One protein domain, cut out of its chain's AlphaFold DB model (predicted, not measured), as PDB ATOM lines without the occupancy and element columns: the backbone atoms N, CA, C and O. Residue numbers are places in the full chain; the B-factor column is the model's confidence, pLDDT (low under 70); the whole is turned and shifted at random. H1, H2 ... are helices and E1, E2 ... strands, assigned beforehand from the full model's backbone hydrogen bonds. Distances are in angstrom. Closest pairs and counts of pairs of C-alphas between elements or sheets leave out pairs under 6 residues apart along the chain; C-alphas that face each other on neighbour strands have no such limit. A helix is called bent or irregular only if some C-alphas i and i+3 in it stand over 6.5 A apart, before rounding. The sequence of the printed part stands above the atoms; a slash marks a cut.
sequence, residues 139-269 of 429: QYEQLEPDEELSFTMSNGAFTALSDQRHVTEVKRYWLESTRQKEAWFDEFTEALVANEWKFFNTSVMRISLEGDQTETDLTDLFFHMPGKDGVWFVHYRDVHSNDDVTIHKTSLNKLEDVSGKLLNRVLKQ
ATOM      1  N   GLN A 139      26.441 -17.482  42.052       81.69
ATOM      2  CA  GLN A 139      25.520 -16.488  42.647       81.69
ATOM      3  C   GLN A 139      25.943 -15.013  42.516       81.69
ATOM      4  O   GLN A 139      25.573 -14.186  43.348       81.69
ATOM      5  N   TYR A 140      26.701 -14.648  41.482       83.00
ATOM      6  CA  TYR A 140      27.044 -13.242  41.265       83.00
ATOM      7  C   TYR A 140      25.824 -12.453  40.794       83.00
ATOM      8  O   TYR A 140      25.028 -12.930  39.983       83.00
ATOM      9  N   GLU A 141      25.691 -11.228  41.300       78.81
ATOM     10  CA  GLU A 141      24.771 -10.254  40.722       78.81
ATOM     11  C   GLU A 141      25.188  -9.940  39.278       78.81
ATOM     12  O   GLU A 141      26.318 -10.204  38.860       78.81
ATOM     13  N   GLN A 142      24.268  -9.387  38.489       80.25
ATOM     14  CA  GLN A 142      24.574  -9.016  37.113       80.25
ATOM     15  C   GLN A 142      25.578  -7.850  37.107       80.25
ATOM     16  O   GLN A 142      25.206  -6.696  37.302       80.25
ATOM     17  N   LEU A 143      26.856  -8.183  36.907       83.38
ATOM     18  CA  LEU A 143      27.991  -7.262  36.927       83.38
ATOM     19  C   LEU A 143      28.492  -7.014  35.496       83.38
ATOM     20  O   LEU A 143      28.861  -7.954  34.786       83.38
ATOM     21  N   GLU A 144      28.511  -5.747  35.087       86.69
ATOM     22  CA  GLU A 144      28.920  -5.271  33.761       86.69
ATOM     23  C   GLU A 144      29.851  -4.058  33.938       86.69
ATOM     24  O   GLU A 144      29.366  -2.987  34.314       86.69
ATOM     25  N   PRO A 145      31.170  -4.209  33.715       87.94
ATOM     26  CA  PRO A 145      32.118  -3.143  34.012       87.94
ATOM     27  C   PRO A 145      32.085  -2.045  32.952       87.94
ATOM     28  O   PRO A 145      31.947  -2.324  31.761       87.94
ATOM     29  N   ASP A 146      32.312  -0.800  33.378       84.06
ATOM     30  CA  ASP A 146      32.424   0.346  32.462       84.06
ATOM     31  C   ASP A 146      33.670   0.237  31.555       84.06
ATOM     32  O   ASP A 146      33.669   0.691  30.408       84.06
ATOM     33  N   GLU A 147      34.741  -0.381  32.066       86.75
ATOM     34  CA  GLU A 147      35.992  -0.657  31.351       86.75
ATOM     35  C   GLU A 147      36.456  -2.092  31.640       86.75
ATOM     36  O   GLU A 147      36.563  -2.510  32.797       86.75
ATOM     37  N   GLU A 148      36.777  -2.847  30.586       89.81
ATOM     38  CA  GLU A 148      37.442  -4.143  30.726       89.81
ATOM     39  C   GLU A 148      38.932  -3.951  30.980       89.81
ATOM     40  O   GLU A 148      39.628  -3.261  30.232       89.81
ATOM     41  N   LEU A 149      39.427  -4.604  32.027       91.06
ATOM     42  CA  LEU A 149      40.822  -4.509  32.440       91.06
ATOM     43  C   LEU A 149      41.521  -5.836  32.186       91.06
ATOM     44  O   LEU A 149      40.934  -6.904  32.352       91.06
ATOM     45  N   SER A 150      42.788  -5.778  31.788       90.62
ATOM     46  CA  SER A 150      43.604  -6.967  31.562       90.62
ATOM     47  C   SER A 150      45.061  -6.671  31.861       90.62
ATOM     48  O   SER A 150      45.654  -5.768  31.268       90.62
ATOM     49  N   PHE A 151      45.663  -7.481  32.722       91.00
ATOM     50  CA  PHE A 151      47.077  -7.373  33.044       91.00
ATOM     51  C   PHE A 151      47.702  -8.702  33.440       91.00
ATOM     52  O   PHE A 151      47.011  -9.675  33.721       91.00
ATOM     53  N   THR A 152      49.031  -8.748  33.424       89.25
ATOM     54  CA  THR A 152      49.801  -9.923  33.829       89.25
ATOM     55  C   THR A 152      50.557  -9.649  35.118       89.25
ATOM     56  O   THR A 152      50.909  -8.507  35.429       89.25
ATOM     57  N   MET A 153      50.803 -10.710  35.873       87.31
ATOM     58  CA  MET A 153      51.586 -10.694  37.102       87.31
ATOM     59  C   MET A 153      52.359 -12.007  37.195       87.31
ATOM     60  O   MET A 153      51.843 -13.043  36.788       87.31
ATOM     61  N   SER A 154      53.577 -11.995  37.731       85.50
ATOM     62  CA  SER A 154      54.304 -13.251  37.932       85.50
ATOM     63  C   SER A 154      53.582 -14.150  38.936       85.50
ATOM     64  O   SER A 154      52.981 -13.657  39.894       85.50
ATOM     65  N   ASN A 155      53.662 -15.474  38.759       82.88
ATOM     66  CA  ASN A 155      53.029 -16.423  39.682       82.88
ATOM     67  C   ASN A 155      53.489 -16.213  41.135       82.88
ATOM     68  O   ASN A 155      52.690 -16.282  42.067       82.88
ATOM     69  N   GLY A 156      54.769 -15.879  41.337       85.19
ATOM     70  CA  GLY A 156      55.309 -15.553  42.657       85.19
ATOM     71  C   GLY A 156      54.674 -14.304  43.275       85.19
ATOM     72  O   GLY A 156      54.314 -14.323  44.448       85.19
ATOM     73  N   ALA A 157      54.480 -13.240  42.487       85.62
ATOM     74  CA  ALA A 157      53.817 -12.025  42.951       85.62
ATOM     75  C   ALA A 157      52.332 -12.270  43.265       85.62
ATOM     76  O   ALA A 157      51.854 -11.829  44.306       85.62
ATOM     77  N   PHE A 158      51.630 -13.035  42.426       86.75
ATOM     78  CA  PHE A 158      50.236 -13.404  42.675       86.75
ATOM     79  C   PHE A 158      50.092 -14.287  43.920       86.75
ATOM     80  O   PHE A 158      49.244 -14.029  44.769       86.75
ATOM     81  N   THR A 159      50.982 -15.266  44.095       83.12
ATOM     82  CA  THR A 159      51.029 -16.105  45.302       83.12
ATOM     83  C   THR A 159      51.289 -15.261  46.549       83.12
ATOM     84  O   THR A 159      50.650 -15.474  47.578       83.12
ATOM     85  N   ALA A 160      52.178 -14.266  46.475       84.62
ATOM     86  CA  ALA A 160      52.465 -13.375  47.595       84.62
ATOM     87  C   ALA A 160      51.249 -12.529  48.022       84.62
ATOM     88  O   ALA A 160      51.157 -12.184  49.199       84.62
ATOM     89  N   LEU A 161      50.294 -12.258  47.118       85.19
ATOM     90  CA  LEU A 161      49.038 -11.570  47.449       85.19
ATOM     91  C   LEU A 161      48.104 -12.384  48.346       85.19
ATOM     92  O   LEU A 161      47.167 -11.812  48.884       85.19
ATOM     93  N   SER A 162      48.364 -13.673  48.578       78.25
ATOM     94  CA  SER A 162      47.669 -14.420  49.640       78.25
ATOM     95  C   SER A 162      47.950 -13.867  51.047       78.25
ATOM     96  O   SER A 162      47.220 -14.168  51.990       78.25
ATOM     97  N   ASP A 163      48.984 -13.031  51.196       80.44
ATOM     98  CA  ASP A 163      49.351 -12.372  52.442       80.44
ATOM     99  C   ASP A 163      49.323 -10.848  52.280       80.44
ATOM    100  O   ASP A 163      50.141 -10.241  51.581       80.44
ATOM    101  N   GLN A 164      48.401 -10.217  53.011       87.25
ATOM    102  CA  GLN A 164      48.166  -8.770  53.008       87.25
ATOM    103  C   GLN A 164      49.439  -7.948  53.263       87.25
ATOM    104  O   GLN A 164      49.555  -6.806  52.814       87.25
ATOM    105  N   ARG A 165      50.417  -8.517  53.977       89.25
ATOM    106  CA  ARG A 165      51.679  -7.845  54.313       89.25
ATOM    107  C   ARG A 165      52.559  -7.594  53.088       89.25
ATOM    108  O   ARG A 165      53.341  -6.647  53.102       89.25
ATOM    109  N   HIS A 166      52.417  -8.391  52.028       89.75
ATOM    110  CA  HIS A 166      53.239  -8.272  50.819       89.75
ATOM    111  C   HIS A 166      52.642  -7.339  49.759       89.75
ATOM    112  O   HIS A 166      53.319  -7.003  48.792       89.75
ATOM    113  N   VAL A 167      51.409  -6.860  49.934       91.25
ATOM    114  CA  VAL A 167      50.666  -6.094  48.913       91.25
ATOM    115  C   VAL A 167      51.423  -4.856  48.440       91.25
ATOM    116  O   VAL A 167      51.522  -4.606  47.243       91.25
ATOM    117  N   THR A 168      52.009  -4.096  49.369       92.12
ATOM    118  CA  THR A 168      52.765  -2.875  49.031       92.12
ATOM    119  C   THR A 168      54.027  -3.198  48.229       92.12
ATOM    120  O   THR A 168      54.378  -2.482  47.290       92.12
ATOM    121  N   GLU A 169      54.710  -4.290  48.576       91.81
ATOM    122  CA  GLU A 169      55.906  -4.745  47.869       91.81
ATOM    123  C   GLU A 169      55.563  -5.250  46.465       91.81
ATOM    124  O   GLU A 169      56.199  -4.831  45.495       91.81
ATOM    125  N   VAL A 170      54.519  -6.078  46.357       91.69
ATOM    126  CA  VAL A 170      54.010  -6.606  45.087       91.69
ATOM    127  C   VAL A 170      53.576  -5.468  44.167       91.69
ATOM    128  O   VAL A 170      53.989  -5.445  43.009       91.69
ATOM    129  N   LYS A 171      52.826  -4.482  44.680       92.94
ATOM    130  CA  LYS A 171      52.394  -3.299  43.920       92.94
ATOM    131  C   LYS A 171      53.582  -2.556  43.317       92.94
ATOM    132  O   LYS A 171      53.594  -2.275  42.121       92.94
ATOM    133  N   ARG A 172      54.601  -2.266  44.131       91.25
ATOM    134  CA  ARG A 172      55.811  -1.564  43.683       91.25
ATOM    135  C   ARG A 172      56.523  -2.334  42.568       91.25
ATOM    136  O   ARG A 172      56.793  -1.759  41.518       91.25
ATOM    137  N   TYR A 173      56.775  -3.626  42.772       88.44
ATOM    138  CA  TYR A 173      57.440  -4.470  41.775       88.44
ATOM    139  C   TYR A 173      56.634  -4.577  40.470       88.44
ATOM    140  O   TYR A 173      57.181  -4.507  39.365       88.44
ATOM    141  N   TRP A 174      55.314  -4.718  40.580       90.69
ATOM    142  CA  TRP A 174      54.416  -4.798  39.434       90.69
ATOM    143  C   TRP A 174      54.391  -3.497  38.618       90.69
ATOM    144  O   TRP A 174      54.468  -3.538  37.389       90.69
ATOM    145  N   LEU A 175      54.363  -2.335  39.279       90.69
ATOM    146  CA  LEU A 175      54.430  -1.029  38.614       90.69
ATOM    147  C   LEU A 175      55.754  -0.827  37.870       90.69
ATOM    148  O   LEU A 175      55.759  -0.367  36.725       90.69
ATOM    149  N   GLU A 176      56.870  -1.198  38.503       87.81
ATOM    150  CA  GLU A 176      58.209  -1.106  37.913       87.81
ATOM    151  C   GLU A 176      58.355  -2.000  36.670       87.81
ATOM    152  O   GLU A 176      58.971  -1.592  35.682       87.81
ATOM    153  N   SER A 177      57.763  -3.198  36.697       82.00
ATOM    154  CA  SER A 177      57.892  -4.200  35.631       82.00
ATOM    155  C   SER A 177      56.926  -3.999  34.460       82.00
ATOM    156  O   SER A 177      57.318  -4.209  33.311       82.00
ATOM    157  N   THR A 178      55.687  -3.574  34.711       81.75
ATOM    158  CA  THR A 178      54.635  -3.533  33.675       81.75
ATOM    159  C   THR A 178      54.367  -2.140  33.104       81.75
ATOM    160  O   THR A 178      53.843  -2.032  31.994       81.75
ATOM    161  N   ARG A 179      54.722  -1.066  33.831       79.25
ATOM    162  CA  ARG A 179      54.369   0.336  33.507       79.25
ATOM    163  C   ARG A 179      52.867   0.573  33.289       79.25
ATOM    164  O   ARG A 179      52.485   1.500  32.573       79.25
ATOM    165  N   GLN A 180      52.016  -0.267  33.866       83.19
ATOM    166  CA  GLN A 180      50.570  -0.116  33.775       83.19
ATOM    167  C   GLN A 180      50.030   0.915  34.774       83.19
ATOM    168  O   GLN A 180      50.767   1.459  35.598       83.19
ATOM    169  N   LYS A 181      48.734   1.236  34.663       85.69
ATOM    170  CA  LYS A 181      48.085   2.223  35.532       85.69
ATOM    171  C   LYS A 181      47.982   1.674  36.954       85.69
ATOM    172  O   LYS A 181      47.369   0.636  37.174       85.69
ATOM    173  N   GLU A 182      48.496   2.431  37.916       88.81
ATOM    174  CA  GLU A 182      48.413   2.114  39.346       88.81
ATOM    175  C   GLU A 182      46.984   1.843  39.827       88.81
ATOM    176  O   GLU A 182      46.757   0.879  40.555       88.81
ATOM    177  N   ALA A 183      46.019   2.606  39.309       89.56
ATOM    178  CA  ALA A 183      44.602   2.437  39.613       89.56
ATOM    179  C   ALA A 183      44.067   1.019  39.326       89.56
ATOM    180  O   ALA A 183      43.158   0.577  40.015       89.56
ATOM    181  N   TRP A 184      44.624   0.290  38.350       91.06
ATOM    182  CA  TRP A 184      44.179  -1.076  38.034       91.06
ATOM    183  C   TRP A 184      44.554  -2.070  39.133       91.06
ATOM    184  O   TRP A 184      43.765  -2.947  39.478       91.06
ATOM    185  N   PHE A 185      45.758  -1.921  39.690       92.06
ATOM    186  CA  PHE A 185      46.209  -2.745  40.806       92.06
ATOM    187  C   PHE A 185      45.423  -2.419  42.075       92.06
ATOM    188  O   PHE A 185      45.049  -3.325  42.818       92.06
ATOM    189  N   ASP A 186      45.164  -1.132  42.310       92.50
ATOM    190  CA  ASP A 186      44.382  -0.683  43.461       92.50
ATOM    191  C   ASP A 186      42.958  -1.228  43.407       92.50
ATOM    192  O   ASP A 186      42.504  -1.819  44.380       92.50
ATOM    193  N   GLU A 187      42.301  -1.157  42.251       92.94
ATOM    194  CA  GLU A 187      40.957  -1.704  42.074       92.94
ATOM    195  C   GLU A 187      40.908  -3.231  42.267       92.94
ATOM    196  O   GLU A 187      40.008  -3.756  42.927       92.94
ATOM    197  N   PHE A 188      41.900  -3.961  41.746       92.75
ATOM    198  CA  PHE A 188      42.017  -5.401  41.987       92.75
ATOM    199  C   PHE A 188      42.221  -5.712  43.477       92.75
ATOM    200  O   PHE A 188      41.605  -6.628  44.018       92.75
ATOM    201  N   THR A 189      43.049  -4.922  44.160       92.38
ATOM    202  CA  THR A 189      43.332  -5.085  45.592       92.38
ATOM    203  C   THR A 189      42.120  -4.741  46.456       92.38
ATOM    204  O   THR A 189      41.850  -5.435  47.432       92.38
ATOM    205  N   GLU A 190      41.347  -3.717  46.093       92.88
ATOM    206  CA  GLU A 190      40.069  -3.401  46.738       92.88
ATOM    207  C   GLU A 190      39.096  -4.580  46.636       92.88
ATOM    208  O   GLU A 190      38.462  -4.939  47.631       92.88
ATOM    209  N   ALA A 191      39.033  -5.241  45.474       92.19
ATOM    210  CA  ALA A 191      38.242  -6.456  45.310       92.19
ATOM    211  C   ALA A 191      38.769  -7.617  46.174       92.19
ATOM    212  O   ALA A 191      37.963  -8.310  46.793       92.19
ATOM    213  N   LEU A 192      40.091  -7.802  46.305       91.00
ATOM    214  CA  LEU A 192      40.656  -8.798  47.232       91.00
ATOM    215  C   LEU A 192      40.225  -8.528  48.675       91.00
ATOM    216  O   LEU A 192      39.777  -9.441  49.362       91.00
ATOM    217  N   VAL A 193      40.311  -7.276  49.126       91.06
ATOM    218  CA  VAL A 193      39.898  -6.881  50.480       91.06
ATOM    219  C   VAL A 193      38.406  -7.137  50.698       91.06
ATOM    220  O   VAL A 193      38.036  -7.706  51.725       91.06
ATOM    221  N   ALA A 194      37.557  -6.762  49.735       90.69
ATOM    222  CA  ALA A 194      36.111  -6.969  49.808       90.69
ATOM    223  C   ALA A 194      35.716  -8.455  49.873       90.69
ATOM    224  O   ALA A 194      34.682  -8.787  50.450       90.69
ATOM    225  N   ASN A 195      36.552  -9.343  49.327       88.44
ATOM    226  CA  ASN A 195      36.345 -10.791  49.313       88.44
ATOM    227  C   ASN A 195      37.216 -11.534  50.345       88.44
ATOM    228  O   ASN A 195      37.505 -12.715  50.171       88.44
ATOM    229  N   GLU A 196      37.671 -10.863  51.410       89.06
ATOM    230  CA  GLU A 196      38.498 -11.460  52.473       89.06
ATOM    231  C   GLU A 196      39.760 -12.186  51.965       89.06
ATOM    232  O   GLU A 196      40.215 -13.151  52.579       89.06
ATOM    233  N   TRP A 197      40.342 -11.730  50.854       85.12
ATOM    234  CA  TRP A 197      41.519 -12.337  50.215       85.12
ATOM    235  C   TRP A 197      41.294 -13.776  49.749       85.12
ATOM    236  O   TRP A 197      42.234 -14.558  49.603       85.12
ATOM    237  N   LYS A 198      40.033 -14.128  49.506       83.94
ATOM    238  CA  LYS A 198      39.616 -15.441  49.043       83.94
ATOM    239  C   LYS A 198      39.088 -15.356  47.617       83.94
ATOM    240  O   LYS A 198      38.428 -14.398  47.229       83.94
ATOM    241  N   PHE A 199      39.338 -16.415  46.856       85.44
ATOM    242  CA  PHE A 199      38.839 -16.559  45.495       85.44
ATOM    243  C   PHE A 199      37.886 -17.732  45.403       85.44
ATOM    244  O   PHE A 199      38.152 -18.798  45.964       85.44
ATOM    245  N   PHE A 200      36.845 -17.585  44.594       86.31
ATOM    246  CA  PHE A 200      36.178 -18.761  44.073       86.31
ATOM    247  C   PHE A 200      37.165 -19.508  43.188       86.31
ATOM    248  O   PHE A 200      37.897 -18.911  42.392       86.31
ATOM    249  N   ASN A 201      37.197 -20.821  43.348       86.94
ATOM    250  CA  ASN A 201      38.071 -21.691  42.589       86.94
ATOM    251  C   ASN A 201      37.223 -22.575  41.694       86.94
ATOM    252  O   ASN A 201      36.384 -23.308  42.206       86.94
ATOM    253  N   THR A 202      37.487 -22.555  40.392       86.19
ATOM    254  CA  THR A 202      36.952 -23.558  39.478       86.19
ATOM    255  C   THR A 202      38.110 -24.334  38.873       86.19
ATOM    256  O   THR A 202      39.060 -23.770  38.329       86.19
ATOM    257  N   SER A 203      38.041 -25.653  39.004       84.62
ATOM    258  CA  SER A 203      39.105 -26.576  38.626       84.62
ATOM    259  C   SER A 203      38.540 -27.766  37.868       84.62
ATOM    260  O   SER A 203      37.467 -28.278  38.195       84.62
ATOM    261  N   VAL A 204      39.275 -28.214  36.856       84.38
ATOM    262  CA  VAL A 204      39.012 -29.460  36.138       84.38
ATOM    263  C   VAL A 204      40.158 -30.404  36.429       84.38
ATOM    264  O   VAL A 204      41.318 -30.081  36.191       84.38
ATOM    265  N   MET A 205      39.817 -31.577  36.938       80.94
ATOM    266  CA  MET A 205      40.774 -32.609  37.293       80.94
ATOM    267  C   MET A 205      40.475 -33.890  36.528       80.94
ATOM    268  O   MET A 205      39.317 -34.278  36.330       80.94
ATOM    269  N   ARG A 206      41.546 -34.566  36.128       80.88
ATOM    270  CA  ARG A 206      41.527 -35.937  35.636       80.88
ATOM    271  C   ARG A 206      42.210 -36.829  36.644       80.88
ATOM    272  O   ARG A 206      43.286 -36.509  37.128       80.88
ATOM    273  N   ILE A 207      41.569 -37.942  36.954       71.12
ATOM    274  CA  ILE A 207      42.058 -38.892  37.940       71.12
ATOM    275  C   ILE A 207      42.451 -40.166  37.197       71.12
ATOM    276  O   ILE A 207      41.612 -40.807  36.554       71.12
ATOM    277  N   SER A 208      43.732 -40.519  37.267       64.69
ATOM    278  CA  SER A 208      44.249 -41.826  36.869       64.69
ATOM    279  C   SER A 208      44.512 -42.666  38.112       64.69
ATOM    280  O   SER A 208      45.200 -42.260  39.046       64.69
ATOM    281  N   LEU A 209      43.942 -43.867  38.110       56.69
ATOM    282  CA  LEU A 209      44.241 -44.903  39.088       56.69
ATOM    283  C   LEU A 209      45.321 -45.796  38.466       56.69
ATOM    284  O   LEU A 209      45.019 -46.580  37.564       56.69
ATOM    285  N   GLU A 210      46.576 -45.639  38.890       50.09
ATOM    286  CA  GLU A 210      47.690 -46.509  38.489       50.09
ATOM    287  C   GLU A 210      48.187 -47.298  39.711       50.09
ATOM    288  O   GLU A 210      48.959 -46.806  40.536       50.09
ATOM    289  N   GLY A 211      47.727 -48.550  39.837       53.62
ATOM    290  CA  GLY A 211      48.029 -49.400  40.995       53.62
ATOM    291  C   GLY A 211      47.480 -48.805  42.298       53.62
ATOM    292  O   GLY A 211      46.328 -48.388  42.339       53.62
ATOM    293  N   ASP A 212      48.318 -48.732  43.337       42.59
ATOM    294  CA  ASP A 212      47.960 -48.164  44.650       42.59
ATOM    295  C   ASP A 212      48.096 -46.625  44.708       42.59
ATOM    296  O   ASP A 212      47.974 -46.029  45.781       42.59
ATOM    297  N   GLN A 213      48.410 -45.953  43.589       44.47
ATOM    298  CA  GLN A 213      48.548 -44.494  43.540       44.47
ATOM    299  C   GLN A 213      47.406 -43.863  42.736       44.47
ATOM    300  O   GLN A 213      47.120 -44.238  41.600       44.47
ATOM    301  N   THR A 214      46.758 -42.868  43.343       55.12
ATOM    302  CA  THR A 214      45.833 -41.965  42.652       55.12
ATOM    303  C   THR A 214      46.634 -40.772  42.145       55.12
ATOM    304  O   THR A 214      47.105 -39.961  42.941       55.12
ATOM    305  N   GLU A 215      46.811 -40.664  40.834       59.56
ATOM    306  CA  GLU A 215      47.400 -39.482  40.212       59.56
ATOM    307  C   GLU A 215      46.264 -38.546  39.784       59.56
ATOM    308  O   GLU A 215      45.317 -38.948  39.106       59.56
ATOM    309  N   THR A 216      46.320 -37.299  40.251       65.50
ATOM    310  CA  THR A 216      45.351 -36.258  39.892       65.50
ATOM    311  C   THR A 216      46.050 -35.233  39.019       65.50
ATOM    312  O   THR A 216      46.921 -34.504  39.488       65.50
ATOM    313  N   ASP A 217      45.654 -35.184  37.755       72.56
ATOM    314  CA  ASP A 217      46.120 -34.219  36.774       72.56
ATOM    315  C   ASP A 217      45.138 -33.042  36.722       72.56
ATOM    316  O   ASP A 217      43.979 -33.186  36.319       72.56
ATOM    317  N   LEU A 218      45.575 -31.879  37.203       72.88
ATOM    318  CA  LEU A 218      44.812 -30.639  37.116       72.88
ATOM    319  C   LEU A 218      44.960 -30.106  35.691       72.88
ATOM    320  O   LEU A 218      46.044 -29.676  35.333       72.88
ATOM    321  N   THR A 219      43.899 -30.128  34.885       76.94
ATOM    322  CA  THR A 219      43.990 -29.730  33.468       76.94
ATOM    323  C   THR A 219      43.638 -28.271  33.238       76.94
ATOM    324  O   THR A 219      44.147 -27.642  32.316       76.94
ATOM    325  N   ASP A 220      42.737 -27.732  34.057       79.25
ATOM    326  CA  ASP A 220      42.315 -26.344  33.978       79.25
ATOM    327  C   ASP A 220      42.064 -25.807  35.388       79.25
ATOM    328  O   ASP A 220      41.469 -26.478  36.237       79.25
ATOM    329  N   LEU A 221      42.499 -24.574  35.618       81.88
ATOM    330  CA  LEU A 221      42.343 -23.860  36.874       81.88
ATOM    331  C   LEU A 221      42.063 -22.399  36.566       81.88
ATOM    332  O   LEU A 221      42.838 -21.742  35.866       81.88
ATOM    333  N   PHE A 222      40.989 -21.876  37.136       82.88
ATOM    334  CA  PHE A 222      40.791 -20.442  37.178       82.88
ATOM    335  C   PHE A 222      40.198 -20.008  38.508       82.88
ATOM    336  O   PHE A 222      39.436 -20.727  39.160       82.88
ATOM    337  N   PHE A 223      40.582 -18.803  38.898       87.62
ATOM    338  CA  PHE A 223      40.074 -18.138  40.082       87.62
ATOM    339  C   PHE A 223      39.172 -16.997  39.654       87.62
ATOM    340  O   PHE A 223      39.421 -16.360  38.632       87.62
ATOM    341  N   HIS A 224      38.130 -16.727  40.425       90.81
ATOM    342  CA  HIS A 224      37.275 -15.580  40.172       90.81
ATOM    343  C   HIS A 224      36.725 -14.988  41.467       90.81
ATOM    344  O   HIS A 224      36.659 -15.654  42.500       90.81
ATOM    345  N   MET A 225      36.372 -13.709  41.424       91.50
ATOM    346  CA  MET A 225      35.733 -13.002  42.532       91.50
ATOM    347  C   MET A 225      34.915 -11.816  42.005       91.50
ATOM    348  O   MET A 225      35.289 -11.222  40.986       91.50
ATOM    349  N   PRO A 226      33.818 -11.436  42.676       91.50
ATOM    350  CA  PRO A 226      33.087 -10.229  42.328       91.50
ATOM    351  C   PRO A 226      33.920  -8.986  42.674       91.50
ATOM    352  O   PRO A 226      34.534  -8.898  43.738       91.50
ATOM    353  N   GLY A 227      33.952  -8.025  41.759       89.25
ATOM    354  CA  GLY A 227      34.447  -6.669  41.974       89.25
ATOM    355  C   GLY A 227      33.295  -5.678  42.151       89.25
ATOM    356  O   GLY A 227      32.133  -6.060  42.268       89.25
ATOM    357  N   LYS A 228      33.620  -4.382  42.153       86.38
ATOM    358  CA  LYS A 228      32.638  -3.303  42.339       86.38
ATOM    359  C   LYS A 228      31.625  -3.206  41.194       86.38
ATOM    360  O   LYS A 228      30.448  -2.975  41.442       86.38
ATOM    361  N   ASP A 229      32.099  -3.325  39.958       88.62
ATOM    362  CA  ASP A 229      31.311  -3.163  38.732       88.62
ATOM    363  C   ASP A 229      31.553  -4.296  37.724       88.62
ATOM    364  O   ASP A 229      31.041  -4.264  36.619       88.62
ATOM    365  N   GLY A 230      32.306  -5.331  38.081       91.94
ATOM    366  CA  GLY A 230      32.656  -6.418  37.175       91.94
ATOM    367  C   GLY A 230      33.088  -7.655  37.938       91.94
ATOM    368  O   GLY A 230      33.118  -7.668  39.166       91.94
ATOM    369  N   VAL A 231      33.456  -8.698  37.212       92.31
ATOM    370  CA  VAL A 231      34.005  -9.927  37.773       92.31
ATOM    371  C   VAL A 231      35.490  -9.984  37.470       92.31
ATOM    372  O   VAL A 231      35.907  -9.883  36.312       92.31
ATOM    373  N   TRP A 232      36.290 -10.154  38.517       92.44
ATOM    374  CA  TRP A 232      37.710 -10.425  38.382       92.44
ATOM    375  C   TRP A 232      37.922 -11.914  38.143       92.44
ATOM    376  O   TRP A 232      37.356 -12.748  38.847       92.44
ATOM    377  N   PHE A 233      38.755 -12.243  37.165       89.94
ATOM    378  CA  PHE A 233      39.105 -13.604  36.781       89.94
ATOM    379  C   PHE A 233      40.619 -13.715  36.610       89.94
ATOM    380  O   PHE A 233      41.247 -12.863  35.981       89.94
ATOM    381  N   VAL A 234      41.198 -14.775  37.168       87.44
ATOM    382  CA  VAL A 234      42.623 -15.093  37.084       87.44
ATOM    383  C   VAL A 234      42.792 -16.450  36.427       87.44
ATOM    384  O   VAL A 234      42.192 -17.438  36.857       87.44
ATOM    385  N   HIS A 235      43.640 -16.500  35.407       82.06
ATOM    386  CA  HIS A 235      43.896 -17.706  34.636       82.06
ATOM    387  C   HIS A 235      45.379 -17.920  34.367       82.06
ATOM    388  O   HIS A 235      46.131 -16.992  34.052       82.06
ATOM    389  N   TYR A 236      45.762 -19.187  34.472       74.44
ATOM    390  CA  TYR A 236      47.089 -19.697  34.175       74.44
ATOM    391  C   TYR A 236      47.129 -20.128  32.712       74.44
ATOM    392  O   TYR A 236      46.233 -20.833  32.260       74.44
ATOM    393  N   ARG A 237      48.155 -19.724  31.951       70.69
ATOM    394  CA  ARG A 237      48.305 -20.208  30.563       70.69
ATOM    395  C   ARG A 237      48.539 -21.715  30.514       70.69
ATOM    396  O   ARG A 237      48.020 -22.380  29.626       70.69
ATOM    397  N   ASP A 238      49.314 -22.203  31.470       71.62
ATOM    398  CA  ASP A 238      49.535 -23.607  31.762       71.62
ATOM    399  C   ASP A 238      49.586 -23.739  33.289       71.62
ATOM    400  O   ASP A 238      50.295 -23.001  33.969       71.62
ATOM    401  N   VAL A 239      48.770 -24.635  33.834       64.88
ATOM    402  CA  VAL A 239      48.656 -24.874  35.278       64.88
ATOM    403  C   VAL A 239      49.870 -25.605  35.854       64.88
ATOM    404  O   VAL A 239      50.066 -25.594  37.067       64.88
ATOM    405  N   HIS A 240      50.698 -26.211  34.998       65.75
ATOM    406  CA  HIS A 240      51.953 -26.851  35.384       65.75
ATOM    407  C   HIS A 240      53.174 -25.956  35.161       65.75
ATOM    408  O   HIS A 240      54.270 -26.295  35.622       65.75
ATOM    409  N   SER A 241      53.014 -24.828  34.466       65.31
ATOM    410  CA  SER A 241      54.099 -23.874  34.274       65.31
ATOM    411  C   SER A 241      54.154 -22.878  35.430       65.31
ATOM    412  O   SER A 241      53.163 -22.572  36.090       65.31
ATOM    413  N   ASN A 242      55.350 -22.350  35.688       65.56
ATOM    414  CA  ASN A 242      55.538 -21.268  36.653       65.56
ATOM    415  C   ASN A 242      55.420 -19.890  35.972       65.56
ATOM    416  O   ASN A 242      56.066 -18.930  36.400       65.56
ATOM    417  N   ASP A 243      54.662 -19.826  34.872       76.56
ATOM    418  CA  ASP A 243      54.515 -18.634  34.042       76.56
ATOM    419  C   ASP A 243      53.684 -17.553  34.738       76.56
ATOM    420  O   ASP A 243      53.013 -17.772  35.748       76.56
ATOM    421  N   ASP A 244      53.705 -16.356  34.157       83.06
ATOM    422  CA  ASP A 244      52.864 -15.251  34.594       83.06
ATOM    423  C   ASP A 244      51.372 -15.608  34.521       83.06
ATOM    424  O   ASP A 244      50.867 -16.131  33.520       83.06
ATOM    425  N   VAL A 245      50.643 -15.230  35.568       86.44
ATOM    426  CA  VAL A 245      49.184 -15.285  35.602       86.44
ATOM    427  C   VAL A 245      48.604 -14.098  34.850       86.44
ATOM    428  O   VAL A 245      49.154 -12.991  34.862       86.44
ATOM    429  N   THR A 246      47.468 -14.320  34.193       89.06
ATOM    430  CA  THR A 246      46.711 -13.242  33.551       89.06
ATOM    431  C   THR A 246      45.470 -12.942  34.376       89.06
ATOM    432  O   THR A 246      44.731 -13.853  34.743       89.06
ATOM    433  N   ILE A 247      45.271 -11.665  34.686       91.12
ATOM    434  CA  ILE A 247      44.198 -11.142  35.526       91.12
ATOM    435  C   ILE A 247      43.332 -10.235  34.658       91.12
ATOM    436  O   ILE A 247      43.842  -9.325  33.999       91.12
ATOM    437  N   HIS A 248      42.024 -10.477  34.662       92.25
ATOM    438  CA  HIS A 248      41.054  -9.716  33.886       92.25
ATOM    439  C   HIS A 248      39.900  -9.231  34.758       92.25
ATOM    440  O   HIS A 248      39.431  -9.979  35.612       92.25
ATOM    441  N   LYS A 249      39.392  -8.028  34.478       93.50
ATOM    442  CA  LYS A 249      38.060  -7.583  34.899       93.50
ATOM    443  C   LYS A 249      37.135  -7.635  33.693       93.50
ATOM    444  O   LYS A 249      37.421  -7.004  32.675       93.50
ATOM    445  N   THR A 250      36.051  -8.387  33.804       92.06
ATOM    446  CA  THR A 250      35.111  -8.641  32.709       92.06
ATOM    447  C   THR A 250      33.674  -8.688  33.225       92.06
ATOM    448  O   THR A 250      33.444  -8.690  34.431       92.06
ATOM    449  N   SER A 251      32.691  -8.733  32.330       90.62
ATOM    450  CA  SER A 251      31.302  -8.965  32.720       90.62
ATOM    451  C   SER A 251      31.020 -10.408  33.132       90.62
ATOM    452  O   SER A 251      31.725 -11.338  32.721       90.62
ATOM    453  N   LEU A 252      29.940 -10.604  33.895       85.50
ATOM    454  CA  LEU A 252      29.462 -11.937  34.271       85.50
ATOM    455  C   LEU A 252      29.176 -12.805  33.033       85.50
ATOM    456  O   LEU A 252      29.635 -13.940  32.969       85.50
ATOM    457  N   ASN A 253      28.533 -12.244  32.006       85.50
ATOM    458  CA  ASN A 253      28.222 -12.947  30.754       85.50
ATOM    459  C   ASN A 253      29.473 -13.526  30.065       85.50
ATOM    460  O   ASN A 253      29.444 -14.610  29.483       85.50
ATOM    461  N   LYS A 254      30.603 -12.811  30.124       84.88
ATOM    462  CA  LYS A 254      31.873 -13.303  29.573       84.88
ATOM    463  C   LYS A 254      32.494 -14.403  30.435       84.88
ATOM    464  O   LYS A 254      33.089 -15.323  29.877       84.88
ATOM    465  N   LEU A 255      32.352 -14.343  31.760       81.38
ATOM    466  CA  LEU A 255      32.764 -15.443  32.641       81.38
ATOM    467  C   LEU A 255      31.946 -16.712  32.361       81.38
ATOM    468  O   LEU A 255      32.508 -17.809  32.326       81.38
ATOM    469  N   GLU A 256      30.640 -16.560  32.137       82.56
ATOM    470  CA  GLU A 256      29.751 -17.658  31.748       82.56
ATOM    471  C   GLU A 256      30.208 -18.296  30.426       82.56
ATOM    472  O   GLU A 256      30.374 -19.510  30.364       82.56
ATOM    473  N   ASP A 257      30.556 -17.504  29.404       83.94
ATOM    474  CA  ASP A 257      31.105 -18.024  28.136       83.94
ATOM    475  C   ASP A 257      32.442 -18.772  28.326       83.94
ATOM    476  O   ASP A 257      32.661 -19.837  27.739       83.94
ATOM    477  N   VAL A 258      33.344 -18.265  29.175       79.00
ATOM    478  CA  VAL A 258      34.599 -18.961  29.523       79.00
ATOM    479  C   VAL A 258      34.314 -20.298  30.218       79.00
ATOM    480  O   VAL A 258      34.889 -21.325  29.841       79.00
ATOM    481  N   SER A 259      33.393 -20.303  31.181       77.81
ATOM    482  CA  SER A 259      32.971 -21.501  31.913       77.81
ATOM    483  C   SER A 259      32.310 -22.519  30.979       77.81
ATOM    484  O   SER A 259      32.670 -23.697  30.999       77.81
ATOM    485  N   GLY A 260      31.434 -22.069  30.079       80.56
ATOM    486  CA  GLY A 260      30.785 -22.893  29.062       80.56
ATOM    487  C   GLY A 260      31.776 -23.479  28.052       80.56
ATOM    488  O   GLY A 260      31.667 -24.646  27.668       80.56
ATOM    489  N   LYS A 261      32.807 -22.730  27.637       81.38
ATOM    490  CA  LYS A 261      33.898 -23.248  26.785       81.38
ATOM    491  C   LYS A 261      34.717 -24.320  27.493       81.38
ATOM    492  O   LYS A 261      35.061 -25.332  26.881       81.38
ATOM    493  N   LEU A 262      35.036 -24.109  28.767       77.94
ATOM    494  CA  LEU A 262      35.721 -25.092  29.600       77.94
ATOM    495  C   LEU A 262      34.871 -26.357  29.753       77.94
ATOM    496  O   LEU A 262      35.344 -27.441  29.418       77.94
ATOM    497  N   LEU A 263      33.596 -26.221  30.112       80.00
ATOM    498  CA  LEU A 263      32.667 -27.342  30.222       80.00
ATOM    499  C   LEU A 263      32.542 -28.102  28.897       80.00
ATOM    500  O   LEU A 263      32.643 -29.323  28.873       80.00
ATOM    501  N   ASN A 264      32.413 -27.403  27.768       79.69
ATOM    502  CA  ASN A 264      32.371 -28.035  26.450       79.69
ATOM    503  C   ASN A 264      33.631 -28.860  26.152       79.69
ATOM    504  O   ASN A 264      33.521 -29.926  25.547       79.69
ATOM    505  N   ARG A 265      34.822 -28.400  26.561       78.31
ATOM    506  CA  ARG A 265      36.062 -29.185  26.426       78.31
ATOM    507  C   ARG A 265      36.021 -30.438  27.297       78.31
ATOM    508  O   ARG A 265      36.414 -31.500  26.828       78.31
ATOM    509  N   VAL A 266      35.519 -30.320  28.524       77.56
ATOM    510  CA  VAL A 266      35.395 -31.427  29.482       77.56
ATOM    511  C   VAL A 266      34.391 -32.472  28.993       77.56
ATOM    512  O   VAL A 266      34.733 -33.648  28.942       77.56
ATOM    513  N   LEU A 267      33.198 -32.050  28.569       75.88
ATOM    514  CA  LEU A 267      32.112 -32.934  28.134       75.88
ATOM    515  C   LEU A 267      32.370 -33.587  26.766       75.88
ATOM    516  O   LEU A 267      31.951 -34.717  26.540       75.88
ATOM    517  N   LYS A 268      33.047 -32.898  25.832       69.69
ATOM    518  CA  LYS A 268      33.283 -33.411  24.463       69.69
ATOM    519  C   LYS A 268      34.579 -34.191  24.300       69.69
ATOM    520  O   LYS A 268      34.780 -34.806  23.254       69.69
ATOM    521  N   GLN A 269      35.486 -34.139  25.271       60.84
ATOM    522  CA  GLN A 269      36.654 -35.006  25.264       60.84
ATOM    523  C   GLN A 269      36.255 -36.321  25.932       60.84
ATOM    524  O   GLN A 269      36.225 -36.361  27.161       60.84
TER     525      GLN A 269
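This is residues 139 to 269 of the 429 residues of an uncharacterized protein of Bacillus lehensis G1 (UniProt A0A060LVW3). A twisted antiparallel sheet, E1 E5 E4 E3 E2, has H1 and H3 over one face and H4 along the other, while the hairpin of E2 and E3 reaches out as a long arm whose tip, residues 209 to 214, sticks out. H2 folds back beside H1. The printed part has 131 residues, with four named helices and five named strands in the order E1 H1 H2 H3 E2 E3 E4 E5 H4, class mixed. It is compact, radius of gyration of the C-alphas 16.2 A, and spans 50 by 32 by 25 A.

E2, residues 200 to 210, E3, 213 to 226, E4, 231 to 236, and E5, 245 to 250, form a meander, each strand the antiparallel neighbour of the one before; within hydrogen-bond range are N 208 and O 215, 2.9 A, N 234 and O 223, 2.8 A, and N 248 and O 233, 2.8 A. E1, residues 149 to 153, is E5's other neighbour, antiparallel, with N 151 and O 247 at 2.9 A. E3 bends by 57 degrees at residue 219. H3, residues 182 to 194, runs across the strands, 72 degrees to E3 on the local plane; its closest C-alphas to E3 are Ala 191 and Pro 226, 7.0 A. H1, residues 155 to 160, on the same face, stands up from the sheet at 59 degrees. H4, residues 252 to 268, on the opposite face, completes three layers, helices on both faces of a sheet; it runs along E3 at 3 degrees on the local plane. H2, residues 164 to 178, is irregular, C-alphas 165 and 168 being 7.3 A apart; it only grazes the sheet. H1 and H2, a helical hairpin, touch through residues 166 to 170 of H2 alone, the closest C-alphas being Ala 157 and Val 170, 5.8 A, at a shallow tilt of 33 degrees, only just short of steep, opposite ways. Each O i to N i+4 pair is within hydrogen-bond range in H1, H3 and H4; in H2, 9 of 11 are.

E1 begins at C-alpha 149 (40.822, -4.509, 32.440). E3 measures 37.6 A, E2 30.6 A, H4 23.9 A and H2 21.0 A. H4 ends at C-alpha 268 (33.283, -33.411, 24.463).

The two C-alphas farthest apart, Asp 146 and Gly 211, are 52.8 A apart. The printed part has no cut and no long link. Mean pLDDT of the printed part is 82.6; residues 208 to 216, 239 to 242 and 268 to 269 are under 70.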